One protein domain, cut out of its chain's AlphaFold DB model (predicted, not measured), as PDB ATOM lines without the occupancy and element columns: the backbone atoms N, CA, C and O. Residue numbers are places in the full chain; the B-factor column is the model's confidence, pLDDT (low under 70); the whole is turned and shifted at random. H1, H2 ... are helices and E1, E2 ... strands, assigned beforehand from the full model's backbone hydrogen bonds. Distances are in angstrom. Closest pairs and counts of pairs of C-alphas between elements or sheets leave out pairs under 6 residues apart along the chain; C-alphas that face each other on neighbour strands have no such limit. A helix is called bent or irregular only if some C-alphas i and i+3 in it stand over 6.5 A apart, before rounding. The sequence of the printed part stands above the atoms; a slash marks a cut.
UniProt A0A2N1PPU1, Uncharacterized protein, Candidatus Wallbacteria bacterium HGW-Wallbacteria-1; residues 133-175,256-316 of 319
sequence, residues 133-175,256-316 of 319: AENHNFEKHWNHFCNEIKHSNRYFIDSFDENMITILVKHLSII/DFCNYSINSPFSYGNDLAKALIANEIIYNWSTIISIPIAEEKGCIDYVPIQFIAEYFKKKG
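This is residues 133 to 175 and 256 to 316 of the 319 residues of an uncharacterized protein of Candidatus Wallbacteria bacterium HGW-Wallbacteria-1 (UniProt A0A2N1PPU1). The long, kinked helix H3 runs along one side of an elongated group of helices, and H2 crosses it at the kink. H1 and H5 meet about at right angles, while short H4 and the turn near Phe 266 lie towards opposite ends of the long axis. The printed part has 104 residues with five named helices and one named strand, in the order H1, H2, E1, H3, H4, H5, and is mostly helix. It is compact, with a radius of gyration of the C-alphas of 14.4 A, and spans 45 by 30 by 26 A, only just elongated.

H3, residues 269 to 290, is 31.2 A long. H1, residues 133 to 151, measures 26.3 A and begins at C-alpha 133 (-34.777, -27.288, 47.559). H2 holds residues 162 to 172, E1 173 to 175 and H4 295 to 301. H5, residues 303 to 314, measures 16.3 A and ends at C-alpha 314 (-12.635, -46.794, 56.452). H3 and H4 are irregular: C-alphas 270 and 273 are 7.5 A apart, and C-alphas 296 and 299 are 7.3 A apart.

H3 has a kink of 27 degrees near residue 276 and touches H2 with residues 274 to 279 alone, about perpendicular at 85 degrees; the closest C-alphas, of Leu 168 and Ala 278, are 5.3 A apart. H1 and H3 are near each other. H1 touches H5, about perpendicular at 79 degrees, with the closest C-alphas, of Cys 146 and Pro 304, 5.8 A apart. H4 is close to H1 but not clearly touching, the closest C-alphas being those of Lys 150 and Ile 300, 5.7 A apart. E1 pairs with no named strand. Each O i to N i+4 pair of H1, H2 and H5 is within hydrogen-bond range, against 16 of 18 in H3 and 1 of 3 in H4, where 2 of 4 O i to N i+3 pairs are.

The C-alphas farthest apart, of Phe 266 and Glu 296, are 46.3 A apart. Residues 176 to 255 are not printed, and C-alphas 175 and 256 are 9.4 A apart across the cut. Of the links printed whole, none is long. Residues 133 to 139 have pLDDT under 70.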
ATOM      1  N   ALA A 133     -36.028 -28.020  47.727       49.62
ATOM      2  CA  ALA A 133     -34.777 -27.288  47.559       49.62
ATOM      3  C   ALA A 133     -33.539 -28.037  48.088       49.62
ATOM      4  O   ALA A 133     -32.491 -28.038  47.442       49.62
ATOM      5  N   GLU A 134     -33.623 -28.680  49.251       52.81
ATOM      6  CA  GLU A 134     -32.518 -29.460  49.801       52.81
ATOM      7  C   GLU A 134     -32.313 -30.792  49.046       52.81
ATOM      8  O   GLU A 134     -31.171 -31.237  48.940       52.81
ATOM      9  N   ASN A 135     -33.354 -31.393  48.448       54.91
ATOM     10  CA  ASN A 135     -33.226 -32.614  47.640       54.91
ATOM     11  C   ASN A 135     -32.558 -32.267  46.302       54.91
ATOM     12  O   ASN A 135     -31.570 -32.886  45.908       54.91
ATOM     13  N   HIS A 136     -32.974 -31.155  45.686       58.56
ATOM     14  CA  HIS A 136     -32.270 -30.573  44.542       58.56
ATOM     15  C   HIS A 136     -30.810 -30.245  44.876       58.56
ATOM     16  O   HIS A 136     -29.920 -30.464  44.052       58.56
ATOM     17  N   ASN A 137     -30.530 -29.758  46.090       65.56
ATOM     18  CA  ASN A 137     -29.156 -29.547  46.540       65.56
ATOM     19  C   ASN A 137     -28.403 -30.865  46.738       65.56
ATOM     20  O   ASN A 137     -27.233 -30.928  46.370       65.56
ATOM     21  N   PHE A 138     -29.030 -31.916  47.272       68.25
ATOM     22  CA  PHE A 138     -28.409 -33.233  47.396       68.25
ATOM     23  C   PHE A 138     -28.042 -33.802  46.025       68.25
ATOM     24  O   PHE A 138     -26.883 -34.149  45.808       68.25
ATOM     25  N   GLU A 139     -28.989 -33.849  45.085       69.69
ATOM     26  CA  GLU A 139     -28.737 -34.341  43.731       69.69
ATOM     27  C   GLU A 139     -27.633 -33.520  43.051       69.69
ATOM     28  O   GLU A 139     -26.709 -34.071  42.453       69.69
ATOM     29  N   LYS A 140     -27.663 -32.193  43.206       76.44
ATOM     30  CA  LYS A 140     -26.624 -31.301  42.687       76.44
ATOM     31  C   LYS A 140     -25.256 -31.572  43.315       76.44
ATOM     32  O   LYS A 140     -24.274 -31.642  42.578       76.44
ATOM     33  N   HIS A 141     -25.168 -31.743  44.636       78.25
ATOM     34  CA  HIS A 141     -23.918 -32.085  45.324       78.25
ATOM     35  C   HIS A 141     -23.407 -33.459  44.895       78.25
ATOM     36  O   HIS A 141     -22.226 -33.611  44.599       78.25
ATOM     37  N   TRP A 142     -24.298 -34.442  44.788       80.06
ATOM     38  CA  TRP A 142     -23.975 -35.784  44.326       80.06
ATOM     39  C   TRP A 142     -23.444 -35.788  42.889       80.06
ATOM     40  O   TRP A 142     -22.410 -36.393  42.604       80.06
ATOM     41  N   ASN A 143     -24.111 -35.068  41.988       82.62
ATOM     42  CA  ASN A 143     -23.685 -34.920  40.601       82.62
ATOM     43  C   ASN A 143     -22.362 -34.154  40.500       82.62
ATOM     44  O   ASN A 143     -21.502 -34.527  39.701       82.62
ATOM     45  N   HIS A 144     -22.163 -33.129  41.333       87.38
ATOM     46  CA  HIS A 144     -20.898 -32.408  41.421       87.38
ATOM     47  C   HIS A 144     -19.756 -33.329  41.877       87.38
ATOM     48  O   HIS A 144     -18.731 -33.384  41.200       87.38
ATOM     49  N   PHE A 145     -19.979 -34.127  42.926       88.56
ATOM     50  CA  PHE A 145     -19.048 -35.151  43.400       88.56
ATOM     51  C   PHE A 145     -18.725 -36.190  42.330       88.56
ATOM     52  O   PHE A 145     -17.556 -36.452  42.042       88.56
ATOM     53  N   CYS A 146     -19.750 -36.743  41.681       88.19
ATOM     54  CA  CYS A 146     -19.569 -37.698  40.598       88.19
ATOM     55  C   CYS A 146     -18.750 -37.101  39.451       88.19
ATOM     56  O   CYS A 146     -17.880 -37.778  38.909       88.19
ATOM     57  N   ASN A 147     -19.013 -35.851  39.073       91.19
ATOM     58  CA  ASN A 147     -18.285 -35.193  37.999       91.19
ATOM     59  C   ASN A 147     -16.824 -34.921  38.387       91.19
ATOM     60  O   ASN A 147     -15.924 -35.229  37.605       91.19
ATOM     61  N   GLU A 148     -16.577 -34.410  39.598       93.75
ATOM     62  CA  GLU A 148     -15.222 -34.159  40.098       93.75
ATOM     63  C   GLU A 148     -14.406 -35.455  40.142       93.75
ATOM     64  O   GLU A 148     -13.316 -35.514  39.573       93.75
ATOM     65  N   ILE A 149     -14.941 -36.519  40.746       92.88
ATOM     66  CA  ILE A 149     -14.185 -37.764  40.913       92.88
ATOM     67  C   ILE A 149     -13.948 -38.489  39.582       92.88
ATOM     68  O   ILE A 149     -12.910 -39.125  39.372       92.88
ATOM     69  N   LYS A 150     -14.875 -38.372  38.628       91.75
ATOM     70  CA  LYS A 150     -14.710 -38.977  37.303       91.75
ATOM     71  C   LYS A 150     -13.698 -38.219  36.445       91.75
ATOM     72  O   LYS A 150     -12.897 -38.873  35.764       91.75
ATOM     73  N   HIS A 151     -13.718 -36.883  36.490       93.88
ATOM     74  CA  HIS A 151     -13.111 -36.032  35.459       93.88
ATOM     75  C   HIS A 151     -12.129 -34.964  35.967       93.88
ATOM     76  O   HIS A 151     -11.536 -34.270  35.144       93.88
ATOM     77  N   SER A 152     -11.931 -34.809  37.278       92.94
ATOM     78  CA  SER A 152     -11.083 -33.753  37.852       92.94
ATOM     79  C   SER A 152     -10.128 -34.279  38.927       92.94
ATOM     80  O   SER A 152      -8.947 -34.461  38.636       92.94
ATOM     81  N   ASN A 153     -10.615 -34.585  40.135       92.19
ATOM     82  CA  ASN A 153      -9.787 -34.998  41.270       92.19
ATOM     83  C   ASN A 153     -10.250 -36.343  41.830       92.19
ATOM     84  O   ASN A 153     -11.387 -36.483  42.256       92.19
ATOM     85  N   ARG A 154      -9.352 -37.333  41.886       90.12
ATOM     86  CA  ARG A 154      -9.662 -38.675  42.430       90.12
ATOM     87  C   ARG A 154      -9.159 -38.920  43.845       90.12
ATOM     88  O   ARG A 154      -9.679 -39.789  44.532       90.12
ATOM     89  N   TYR A 155      -8.131 -38.184  44.259       89.94
ATOM     90  CA  TYR A 155      -7.421 -38.429  45.518       89.94
ATOM     91  C   TYR A 155      -7.621 -37.314  46.547       89.94
ATOM     92  O   TYR A 155      -7.554 -37.569  47.745       89.94
ATOM     93  N   PHE A 156      -7.889 -36.094  46.077       89.25
ATOM     94  CA  PHE A 156      -8.088 -34.899  46.893       89.25
ATOM     95  C   PHE A 156      -9.391 -34.246  46.435       89.25
ATOM     96  O   PHE A 156      -9.379 -33.418  45.533       89.25
ATOM     97  N   ILE A 157     -10.508 -34.753  46.953       87.44
ATOM     98  CA  ILE A 157     -11.857 -34.388  46.512       87.44
ATOM     99  C   ILE A 157     -12.401 -33.324  47.455       87.44
ATOM    100  O   ILE A 157     -12.517 -33.587  48.653       87.44
ATOM    101  N   ASP A 158     -12.769 -32.169  46.911       86.12
ATOM    102  CA  ASP A 158     -13.305 -31.058  47.706       86.12
ATOM    103  C   ASP A 158     -14.831 -31.133  47.840       86.12
ATOM    104  O   ASP A 158     -15.399 -30.720  48.850       86.12
ATOM    105  N   SER A 159     -15.514 -31.698  46.840       84.31
ATOM    106  CA  SER A 159     -16.980 -31.812  46.815       84.31
ATOM    107  C   SER A 159     -17.560 -32.893  47.734       84.31
ATOM    108  O   SER A 159     -18.781 -32.997  47.864       84.31
ATOM    109  N   PHE A 160     -16.719 -33.730  48.345       82.75
ATOM    110  CA  PHE A 160     -17.178 -34.857  49.146       82.75
ATOM    111  C   PHE A 160     -17.545 -34.436  50.574       82.75
ATOM    112  O   PHE A 160     -16.690 -34.048  51.370       82.75
ATOM    113  N   ASP A 161     -18.821 -34.589  50.925       79.38
ATOM    114  CA  ASP A 161     -19.321 -34.301  52.268       79.38
ATOM    115  C   ASP A 161     -19.190 -35.518  53.204       79.38
ATOM    116  O   ASP A 161     -19.992 -36.458  53.188       79.38
ATOM    117  N   GLU A 162     -18.184 -35.492  54.083       81.19
ATOM    118  CA  GLU A 162     -17.980 -36.544  55.086       81.19
ATOM    119  C   GLU A 162     -19.132 -36.664  56.105       81.19
ATOM    120  O   GLU A 162     -19.355 -37.746  56.675       81.19
ATOM    121  N   ASN A 163     -19.861 -35.573  56.372       77.19
ATOM    122  CA  ASN A 163     -20.956 -35.574  57.343       77.19
ATOM    123  C   ASN A 163     -22.127 -36.397  56.822       77.19
ATOM    124  O   ASN A 163     -22.681 -37.212  57.564       77.19
ATOM    125  N   MET A 164     -22.438 -36.250  55.535       74.00
ATOM    126  CA  MET A 164     -23.444 -37.048  54.846       74.00
ATOM    127  C   MET A 164     -23.158 -38.543  55.004       74.00
ATOM    128  O   MET A 164     -24.017 -39.297  55.456       74.00
ATOM    129  N   ILE A 165     -21.926 -38.989  54.742       77.06
ATOM    130  CA  ILE A 165     -21.594 -40.411  54.900       77.06
ATOM    131  C   ILE A 165     -21.672 -40.862  56.354       77.06
ATOM    132  O   ILE A 165     -22.069 -41.990  56.639       77.06
ATOM    133  N   THR A 166     -21.321 -39.994  57.296       80.88
ATOM    134  CA  THR A 166     -21.450 -40.310  58.720       80.88
ATOM    135  C   THR A 166     -22.917 -40.534  59.107       80.88
ATOM    136  O   THR A 166     -23.212 -41.478  59.846       80.88
ATOM    137  N   ILE A 167     -23.836 -39.730  58.564       77.75
ATOM    138  CA  ILE A 167     -25.288 -39.912  58.704       77.75
ATOM    139  C   ILE A 167     -25.711 -41.257  58.093       77.75
ATOM    140  O   ILE A 167     -26.333 -42.066  58.784       77.75
ATOM    141  N   LEU A 168     -25.290 -41.557  56.860       79.00
ATOM    142  CA  LEU A 168     -25.586 -42.828  56.188       79.00
ATOM    143  C   LEU A 168     -25.096 -44.038  56.993       79.00
ATOM    144  O   LEU A 168     -25.868 -44.933  57.326       79.00
ATOM    145  N   VAL A 169     -23.825 -44.050  57.399       83.00
ATOM    146  CA  VAL A 169     -23.264 -45.134  58.218       83.00
ATOM    147  C   VAL A 169     -24.045 -45.295  59.515       83.00
ATOM    148  O   VAL A 169     -24.254 -46.417  59.968       83.00
ATOM    149  N   LYS A 170     -24.477 -44.206  60.150       83.44
ATOM    150  CA  LYS A 170     -25.218 -44.288  61.409       83.44
ATOM    151  C   LYS A 170     -26.602 -44.913  61.224       83.44
ATOM    152  O   LYS A 170     -26.975 -45.760  62.031       83.44
ATOM    153  N   HIS A 171     -27.338 -44.503  60.196       81.75
ATOM    154  CA  HIS A 171     -28.756 -44.847  60.046       81.75
ATOM    155  C   HIS A 171     -29.018 -46.115  59.242       81.75
ATOM    156  O   HIS A 171     -30.053 -46.745  59.434       81.75
ATOM    157  N   LEU A 172     -28.072 -46.515  58.395       81.44
ATOM    158  CA  LEU A 172     -28.259 -47.589  57.415       81.44
ATOM    159  C   LEU A 172     -27.470 -48.842  57.769       81.44
ATOM    160  O   LEU A 172     -27.523 -49.855  57.076       81.44
ATOM    161  N   SER A 173     -26.700 -48.771  58.853       86.88
ATOM    162  CA  SER A 173     -25.941 -49.917  59.299       86.88
ATOM    163  C   SER A 173     -26.826 -50.948  59.972       86.88
ATOM    164  O   SER A 173     -27.428 -50.679  61.011       86.88
ATOM    165  N   ILE A 174     -26.778 -52.172  59.463       88.12
ATOM    166  CA  ILE A 174     -27.387 -53.334  60.102       88.12
ATOM    167  C   ILE A 174     -26.317 -54.321  60.564       88.12
ATOM    168  O   ILE A 174     -25.170 -54.312  60.107       88.12
ATOM    169  N   ILE A 175     -26.700 -55.197  61.491       91.62
ATOM    170  CA  ILE A 175     -25.847 -56.295  61.941       91.62
ATOM    171  C   ILE A 175     -26.335 -57.585  61.291       91.62
ATOM    172  O   ILE A 175     -27.391 -58.111  61.648       91.62
ATOM    173  N   ASP A 256     -26.943 -51.370  54.656       85.69
ATOM    174  CA  ASP A 256     -28.103 -51.911  53.948       85.69
ATOM    175  C   ASP A 256     -28.621 -50.900  52.918       85.69
ATOM    176  O   ASP A 256     -29.222 -49.886  53.263       85.69
ATOM    177  N   PHE A 257     -28.387 -51.193  51.640       80.69
ATOM    178  CA  PHE A 257     -28.910 -50.412  50.517       80.69
ATOM    179  C   PHE A 257     -30.285 -50.872  50.025       80.69
ATOM    180  O   PHE A 257     -30.850 -50.264  49.117       80.69
ATOM    181  N   CYS A 258     -30.812 -51.966  50.571       77.69
ATOM    182  CA  CYS A 258     -32.055 -52.570  50.110       77.69
ATOM    183  C   CYS A 258     -33.266 -52.097  50.917       77.69
ATOM    184  O   CYS A 258     -34.383 -52.141  50.404       77.69
ATOM    185  N   ASN A 259     -33.064 -51.656  52.160       71.56
ATOM    186  CA  ASN A 259     -34.149 -51.276  53.054       71.56
ATOM    187  C   ASN A 259     -34.111 -49.787  53.419       71.56
ATOM    188  O   ASN A 259     -33.441 -49.379  54.361       71.56
ATOM    189  N   TYR A 260     -34.881 -48.987  52.687       70.88
ATOM    190  CA  TYR A 260     -34.997 -47.535  52.863       70.88
ATOM    191  C   TYR A 260     -36.323 -47.123  53.535       70.88
ATOM    192  O   TYR A 260     -36.773 -45.989  53.390       70.88
ATOM    193  N   SER A 261     -36.985 -48.038  54.257       70.62
ATOM    194  CA  SER A 261     -38.273 -47.764  54.914       70.62
ATOM    195  C   SER A 261     -38.117 -47.478  56.413       70.62
ATOM    196  O   SER A 261     -37.476 -48.232  57.151       70.62
ATOM    197  N   ILE A 262     -38.730 -46.387  56.890       77.12
ATOM    198  CA  ILE A 262     -38.873 -46.121  58.328       77.12
ATOM    199  C   ILE A 262     -40.050 -46.945  58.846       77.12
ATOM    200  O   ILE A 262     -41.206 -46.590  58.645       77.12
ATOM    201  N   ASN A 263     -39.757 -48.043  59.547       78.94
ATOM    202  CA  ASN A 263     -40.800 -48.878  60.156       78.94
ATOM    203  C   ASN A 263     -41.552 -48.160  61.289       78.94
ATOM    204  O   ASN A 263     -42.713 -48.460  61.541       78.94
ATOM    205  N   SER A 264     -40.866 -47.273  62.016       89.62
ATOM    206  CA  SER A 264     -41.444 -46.478  63.099       89.62
ATOM    207  C   SER A 264     -40.634 -45.195  63.316       89.62
ATOM    208  O   SER A 264     -39.438 -45.303  63.630       89.62
ATOM    209  N   PRO A 265     -41.238 -43.992  63.220       89.69
ATOM    210  CA  PRO A 265     -40.527 -42.729  63.450       89.69
ATOM    211  C   PRO A 265     -39.970 -42.621  64.873       89.69
ATOM    212  O   PRO A 265     -38.912 -42.038  65.109       89.69
ATOM    213  N   PHE A 266     -40.646 -43.251  65.830       92.56
ATOM    214  CA  PHE A 266     -40.328 -43.164  67.254       92.56
ATOM    215  C   PHE A 266     -39.064 -43.935  67.638       92.56
ATOM    216  O   PHE A 266     -38.455 -43.665  68.673       92.56
ATOM    217  N   SER A 267     -38.621 -44.862  66.785       89.38
ATOM    218  CA  SER A 267     -37.392 -45.627  67.006       89.38
ATOM    219  C   SER A 267     -36.106 -44.811  66.820       89.38
ATOM    220  O   SER A 267     -35.056 -45.220  67.316       89.38
ATOM    221  N   TYR A 268     -36.189 -43.647  66.164       87.69
ATOM    222  CA  TYR A 268     -35.040 -42.790  65.851       87.69
ATOM    223  C   TYR A 268     -34.862 -41.619  66.825       87.69
ATOM    224  O   TYR A 268     -33.786 -41.020  66.877       87.69
ATOM    225  N   GLY A 269     -35.898 -41.282  67.603       88.69
ATOM    226  CA  GLY A 269     -35.885 -40.115  68.483       88.69
ATOM    227  C   GLY A 269     -35.450 -38.850  67.737       88.69
ATOM    228  O   GLY A 269     -35.903 -38.588  66.626       88.69
ATOM    229  N   ASN A 270     -34.520 -38.090  68.319       86.00
ATOM    230  CA  ASN A 270     -34.029 -36.829  67.745       86.00
ATOM    231  C   ASN A 270     -33.280 -36.978  66.408       86.00
ATOM    232  O   ASN A 270     -33.002 -35.972  65.761       86.00
ATOM    233  N   ASP A 271     -32.922 -38.194  65.994       85.06
ATOM    234  CA  ASP A 271     -32.289 -38.420  64.697       85.06
ATOM    235  C   ASP A 271     -33.298 -38.760  63.581       85.06
ATOM    236  O   ASP A 271     -32.871 -39.095  62.480       85.06
ATOM    237  N   LEU A 272     -34.615 -38.673  63.822       85.56
ATOM    238  CA  LEU A 272     -35.642 -39.002  62.822       85.56
ATOM    239  C   LEU A 272     -35.437 -38.267  61.489       85.56
ATOM    240  O   LEU A 272     -35.384 -38.913  60.447       85.56
ATOM    241  N   ALA A 273     -35.240 -36.946  61.524       80.44
ATOM    242  CA  ALA A 273     -34.983 -36.157  60.316       80.44
ATOM    243  C   ALA A 273     -33.745 -36.669  59.556       80.44
ATOM    244  O   ALA A 273     -33.792 -36.903  58.357       80.44
ATOM    245  N   LYS A 274     -32.650 -36.965  60.269       79.25
ATOM    246  CA  LYS A 274     -31.423 -37.517  59.665       79.25
ATOM    247  C   LYS A 274     -31.623 -38.912  59.076       79.25
ATOM    248  O   LYS A 274     -30.980 -39.246  58.087       79.25
ATOM    249  N   ALA A 275     -32.478 -39.728  59.685       81.19
ATOM    250  CA  ALA A 275     -32.815 -41.048  59.170       81.19
ATOM    251  C   ALA A 275     -33.651 -40.966  57.886       81.19
ATOM    252  O   ALA A 275     -33.406 -41.740  56.965       81.19
ATOM    253  N   LEU A 276     -34.586 -40.014  57.808       80.00
ATOM    254  CA  LEU A 276     -35.344 -39.738  56.587       80.00
ATOM    255  C   LEU A 276     -34.412 -39.295  55.449       80.00
ATOM    256  O   LEU A 276     -34.394 -39.948  54.408       80.00
ATOM    257  N   ILE A 277     -33.526 -38.324  55.718       76.56
ATOM    258  CA  ILE A 277     -32.465 -37.898  54.788       76.56
ATOM    259  C   ILE A 277     -31.658 -39.110  54.301       76.56
ATOM    260  O   ILE A 277     -31.448 -39.298  53.106       76.56
ATOM    261  N   ALA A 278     -31.207 -39.968  55.220       78.00
ATOM    262  CA  ALA A 278     -30.416 -41.144  54.867       78.00
ATOM    263  C   ALA A 278     -31.167 -42.120  53.943       78.00
ATOM    264  O   ALA A 278     -30.561 -42.691  53.033       78.00
ATOM    265  N   ASN A 279     -32.470 -42.305  54.162       78.62
ATOM    266  CA  ASN A 279     -33.303 -43.182  53.344       78.62
ATOM    267  C   ASN A 279     -33.501 -42.637  51.929       78.62
ATOM    268  O   ASN A 279     -33.413 -43.405  50.973       78.62
ATOM    269  N   GLU A 280     -33.716 -41.331  51.783       74.81
ATOM    270  CA  GLU A 280     -33.821 -40.686  50.472       74.81
ATOM    271  C   GLU A 280     -32.507 -40.794  49.687       74.81
ATOM    272  O   GLU A 280     -32.490 -41.169  48.511       74.81
ATOM    273  N   ILE A 281     -31.378 -40.576  50.367       74.81
ATOM    274  CA  ILE A 281     -30.053 -40.753  49.772       74.81
ATOM    275  C   ILE A 281     -29.844 -42.199  49.305       74.81
ATOM    276  O   ILE A 281     -29.394 -42.404  48.175       74.81
ATOM    277  N   ILE A 282     -30.198 -43.210  50.117       77.56
ATOM    278  CA  ILE A 282     -30.155 -44.605  49.649       77.56
ATOM    279  C   ILE A 282     -31.063 -44.796  48.460       77.56
ATOM    280  O   ILE A 282     -30.645 -45.468  47.534       77.56
ATOM    281  N   TYR A 283     -32.299 -44.309  48.485       76.31
ATOM    282  CA  TYR A 283     -33.235 -44.556  47.395       76.31
ATOM    283  C   TYR A 283     -32.638 -44.107  46.048       76.31
ATOM    284  O   TYR A 283     -32.643 -44.855  45.063       76.31
ATOM    285  N   ASN A 284     -31.993 -42.940  46.047       72.75
ATOM    286  CA  ASN A 284     -31.255 -42.441  44.893       72.75
ATOM    287  C   ASN A 284     -30.031 -43.318  44.567       72.75
ATOM    288  O   ASN A 284     -29.823 -43.712  43.418       72.75
ATOM    289  N   TRP A 285     -29.230 -43.689  45.567       76.06
ATOM    290  CA  TRP A 285     -28.028 -44.503  45.364       76.06
ATOM    291  C   TRP A 285     -28.308 -45.950  44.959       76.06
ATOM    292  O   TRP A 285     -27.593 -46.483  44.119       76.06
ATOM    293  N   SER A 286     -29.328 -46.598  45.511       76.81
ATOM    294  CA  SER A 286     -29.724 -47.969  45.188       76.81
ATOM    295  C   SER A 286     -30.157 -48.045  43.733       76.81
ATOM    296  O   SER A 286     -29.744 -48.962  43.021       76.81
ATOM    297  N   THR A 287     -30.870 -47.025  43.255       72.00
ATOM    298  CA  THR A 287     -31.213 -46.858  41.843       72.00
ATOM    299  C   THR A 287     -29.947 -46.752  40.991       72.00
ATOM    300  O   THR A 287     -29.783 -47.525  40.051       72.00
ATOM    301  N   ILE A 288     -29.000 -45.885  41.361       70.56
ATOM    302  CA  ILE A 288     -27.739 -45.688  40.622       70.56
ATOM    303  C   ILE A 288     -26.874 -46.957  40.600       70.56
ATOM    304  O   ILE A 288     -26.395 -47.361  39.542       70.56
ATOM    305  N   ILE A 289     -26.687 -47.614  41.748       73.38
ATOM    306  CA  ILE A 289     -25.868 -48.829  41.887       73.38
ATOM    307  C   ILE A 289     -26.488 -49.999  41.109       73.38
ATOM    308  O   ILE A 289     -25.754 -50.863  40.615       73.38
ATOM    309  N   SER A 290     -27.817 -50.016  40.965       74.50
ATOM    310  CA  SER A 290     -28.549 -51.047  40.221       74.50
ATOM    311  C   SER A 290     -28.443 -50.891  38.703       74.50
ATOM    312  O   SER A 290     -28.613 -51.877  37.983       74.50
ATOM    313  N   ILE A 291     -28.122 -49.697  38.188       74.00
ATOM    314  CA  ILE A 291     -27.973 -49.479  36.745       74.00
ATOM    315  C   ILE A 291     -26.778 -50.303  36.228       74.00
ATOM    316  O   ILE A 291     -25.671 -50.228  36.774       74.00
ATOM    317  N   PRO A 292     -26.955 -51.140  35.188       73.19
ATOM    318  CA  PRO A 292     -25.839 -51.813  34.543       73.19
ATOM    319  C   PRO A 292     -24.932 -50.780  33.869       73.19
ATOM    320  O   PRO A 292     -25.370 -50.045  32.989       73.19
ATOM    321  N   ILE A 293     -23.660 -50.746  34.259       80.06
ATOM    322  CA  ILE A 293     -22.644 -49.953  33.565       80.06
ATOM    323  C   ILE A 293     -22.033 -50.826  32.470       80.06
ATOM    324  O   ILE A 293     -21.685 -51.988  32.706       80.06
ATOM    325  N   ALA A 294     -21.944 -50.266  31.264       76.62
ATOM    326  CA  ALA A 294     -21.289 -50.919  30.141       76.62
ATOM    327  C   ALA A 294     -19.801 -51.124  30.457       76.62
ATOM    328  O   ALA A 294     -19.162 -50.246  31.045       76.62
ATOM    329  N   GLU A 295     -19.252 -52.287  30.105       72.50
ATOM    330  CA  GLU A 295     -17.902 -52.690  30.523       72.50
ATOM    331  C   GLU A 295     -16.841 -51.668  30.100       72.50
ATOM    332  O   GLU A 295     -15.959 -51.325  30.887       72.50
ATOM    333  N   GLU A 296     -16.991 -51.089  28.908       79.81
ATOM    334  CA  GLU A 296     -16.101 -50.069  28.360       79.81
ATOM    335  C   GLU A 296     -16.071 -48.763  29.169       79.81
ATOM    336  O   GLU A 296     -15.084 -48.031  29.116       79.81
ATOM    337  N   LYS A 297     -17.117 -48.474  29.953       81.94
ATOM    338  CA  LYS A 297     -17.186 -47.292  30.824       81.94
ATOM    339  C   LYS A 297     -16.846 -47.590  32.283       81.94
ATOM    340  O   LYS A 297     -16.695 -46.658  33.075       81.94
ATOM    341  N   GLY A 298     -16.672 -48.860  32.657       80.81
ATOM    342  CA  GLY A 298     -16.480 -49.281  34.049       80.81
ATOM    343  C   GLY A 298     -15.257 -48.668  34.743       80.81
ATOM    344  O   GLY A 298     -15.238 -48.542  35.965       80.81
ATOM    345  N   CYS A 299     -14.232 -48.243  33.998       84.94
ATOM    346  CA  CYS A 299     -13.040 -47.595  34.562       84.94
ATOM    347  C   CYS A 299     -13.277 -46.146  35.025       84.94
ATOM    348  O   CYS A 299     -12.444 -45.592  35.745       84.94
ATOM    349  N   ILE A 300     -14.390 -45.532  34.615       88.19
ATOM    350  CA  ILE A 300     -14.791 -44.172  34.991       88.19
ATOM    351  C   ILE A 300     -16.076 -44.230  35.816       88.19
ATOM    352  O   ILE A 300     -16.144 -43.662  36.902       88.19
ATOM    353  N   ASP A 301     -17.087 -44.950  35.337       88.31
ATOM    354  CA  ASP A 301     -18.423 -44.893  35.924       88.31
ATOM    355  C   ASP A 301     -18.548 -45.635  37.261       88.31
ATOM    356  O   ASP A 301     -19.422 -45.281  38.050       88.31
ATOM    357  N   TYR A 302     -17.647 -46.578  37.576       90.31
ATOM    358  CA  TYR A 302     -17.592 -47.195  38.909       90.31
ATOM    359  C   TYR A 302     -16.827 -46.375  39.948       90.31
ATOM    360  O   TYR A 302     -17.000 -46.623  41.139       90.31
ATOM    361  N   VAL A 303     -16.028 -45.381  39.545       91.81
ATOM    362  CA  VAL A 303     -15.153 -44.636  40.467       91.81
ATOM    363  C   VAL A 303     -15.916 -44.014  41.653       91.81
ATOM    364  O   VAL A 303     -15.460 -44.199  42.782       91.81
ATOM    365  N   PRO A 304     -17.086 -43.356  41.478       89.44
ATOM    366  CA  PRO A 304     -17.837 -42.821  42.617       89.44
ATOM    367  C   PRO A 304     -18.280 -43.902  43.617       89.44
ATOM    368  O   PRO A 304     -18.157 -43.721  44.827       89.44
ATOM    369  N   ILE A 305     -18.767 -45.045  43.121       87.94
ATOM    370  CA  ILE A 305     -19.270 -46.143  43.962       87.94
ATOM    371  C   ILE A 305     -18.109 -46.853  44.672       87.94
ATOM    372  O   ILE A 305     -18.210 -47.161  45.859       87.94
ATOM    373  N   GLN A 306     -16.983 -47.057  43.984       91.31
ATOM    374  CA  GLN A 306     -15.758 -47.608  44.571       91.31
ATOM    375  C   GLN A 306     -15.241 -46.726  45.710       91.31
ATOM    376  O   GLN A 306     -14.953 -47.233  46.794       91.31
ATOM    377  N   PHE A 307     -15.198 -45.405  45.498       91.50
ATOM    378  CA  PHE A 307     -14.791 -44.451  46.527       91.50
ATOM    379  C   PHE A 307     -15.669 -44.563  47.778       91.50
ATOM    380  O   PHE A 307     -15.163 -44.676  48.893       91.50
ATOM    381  N   ILE A 308     -16.990 -44.596  47.597       87.38
ATOM    382  CA  ILE A 308     -17.942 -44.777  48.696       87.38
ATOM    383  C   ILE A 308     -17.712 -46.103  49.426       87.38
ATOM    384  O   ILE A 308     -17.688 -46.126  50.657       87.38
ATOM    385  N   ALA A 309     -17.534 -47.202  48.692       89.50
ATOM    386  CA  ALA A 309     -17.315 -48.519  49.280       89.50
ATOM    387  C   ALA A 309     -16.042 -48.549  50.145       89.50
ATOM    388  O   ALA A 309     -16.056 -49.065  51.267       89.50
ATOM    389  N   GLU A 310     -14.950 -47.948  49.668       90.19
ATOM    390  CA  GLU A 310     -13.720 -47.792  50.447       90.19
ATOM    391  C   GLU A 310     -13.902 -46.853  51.645       90.19
ATOM    392  O   GLU A 310     -13.371 -47.115  52.730       90.19
ATOM    393  N   TYR A 311     -14.706 -45.799  51.503       88.56
ATOM    394  CA  TYR A 311     -14.998 -44.891  52.604       88.56
ATOM    395  C   TYR A 311     -15.828 -45.563  53.709       88.56
ATOM    396  O   TYR A 311     -15.518 -45.413  54.896       88.56
ATOM    397  N   PHE A 312     -16.833 -46.374  53.368       87.12
ATOM    398  CA  PHE A 312     -17.556 -47.179  54.358       87.12
ATOM    399  C   PHE A 312     -16.636 -48.157  55.079       87.12
ATOM    400  O   PHE A 312     -16.684 -48.242  56.312       87.12
ATOM    401  N   LYS A 313     -15.737 -48.814  54.335       87.31
ATOM    402  CA  LYS A 313     -14.690 -49.676  54.895       87.31
ATOM    403  C   LYS A 313     -13.811 -48.915  55.886       87.31
ATOM    404  O   LYS A 313     -13.586 -49.407  56.993       87.31
ATOM    405  N   LYS A 314     -13.389 -47.690  55.553       88.25
ATOM    406  CA  LYS A 314     -12.635 -46.794  56.452       88.25
ATOM    407  C   LYS A 314     -13.413 -46.460  57.731       88.25
ATOM    408  O   LYS A 314     -12.816 -46.385  58.801       88.25
ATOM    409  N   LYS A 315     -14.740 -46.300  57.655       85.00
ATOM    410  CA  LYS A 315     -15.627 -46.065  58.814       85.00
ATOM    411  C   LYS A 315     -16.039 -47.355  59.550       85.00
ATOM    412  O   LYS A 315     -16.903 -47.312  60.426       85.00
ATOM    413  N   GLY A 316     -15.428 -48.499  59.229       82.69
ATOM    414  CA  GLY A 316     -15.636 -49.769  59.929       82.69
ATOM    415  C   GLY A 316     -16.916 -50.517  59.543       82.69
ATOM    416  O   GLY A 316     -17.373 -51.362  60.312       82.69
TER     417      GLY A 316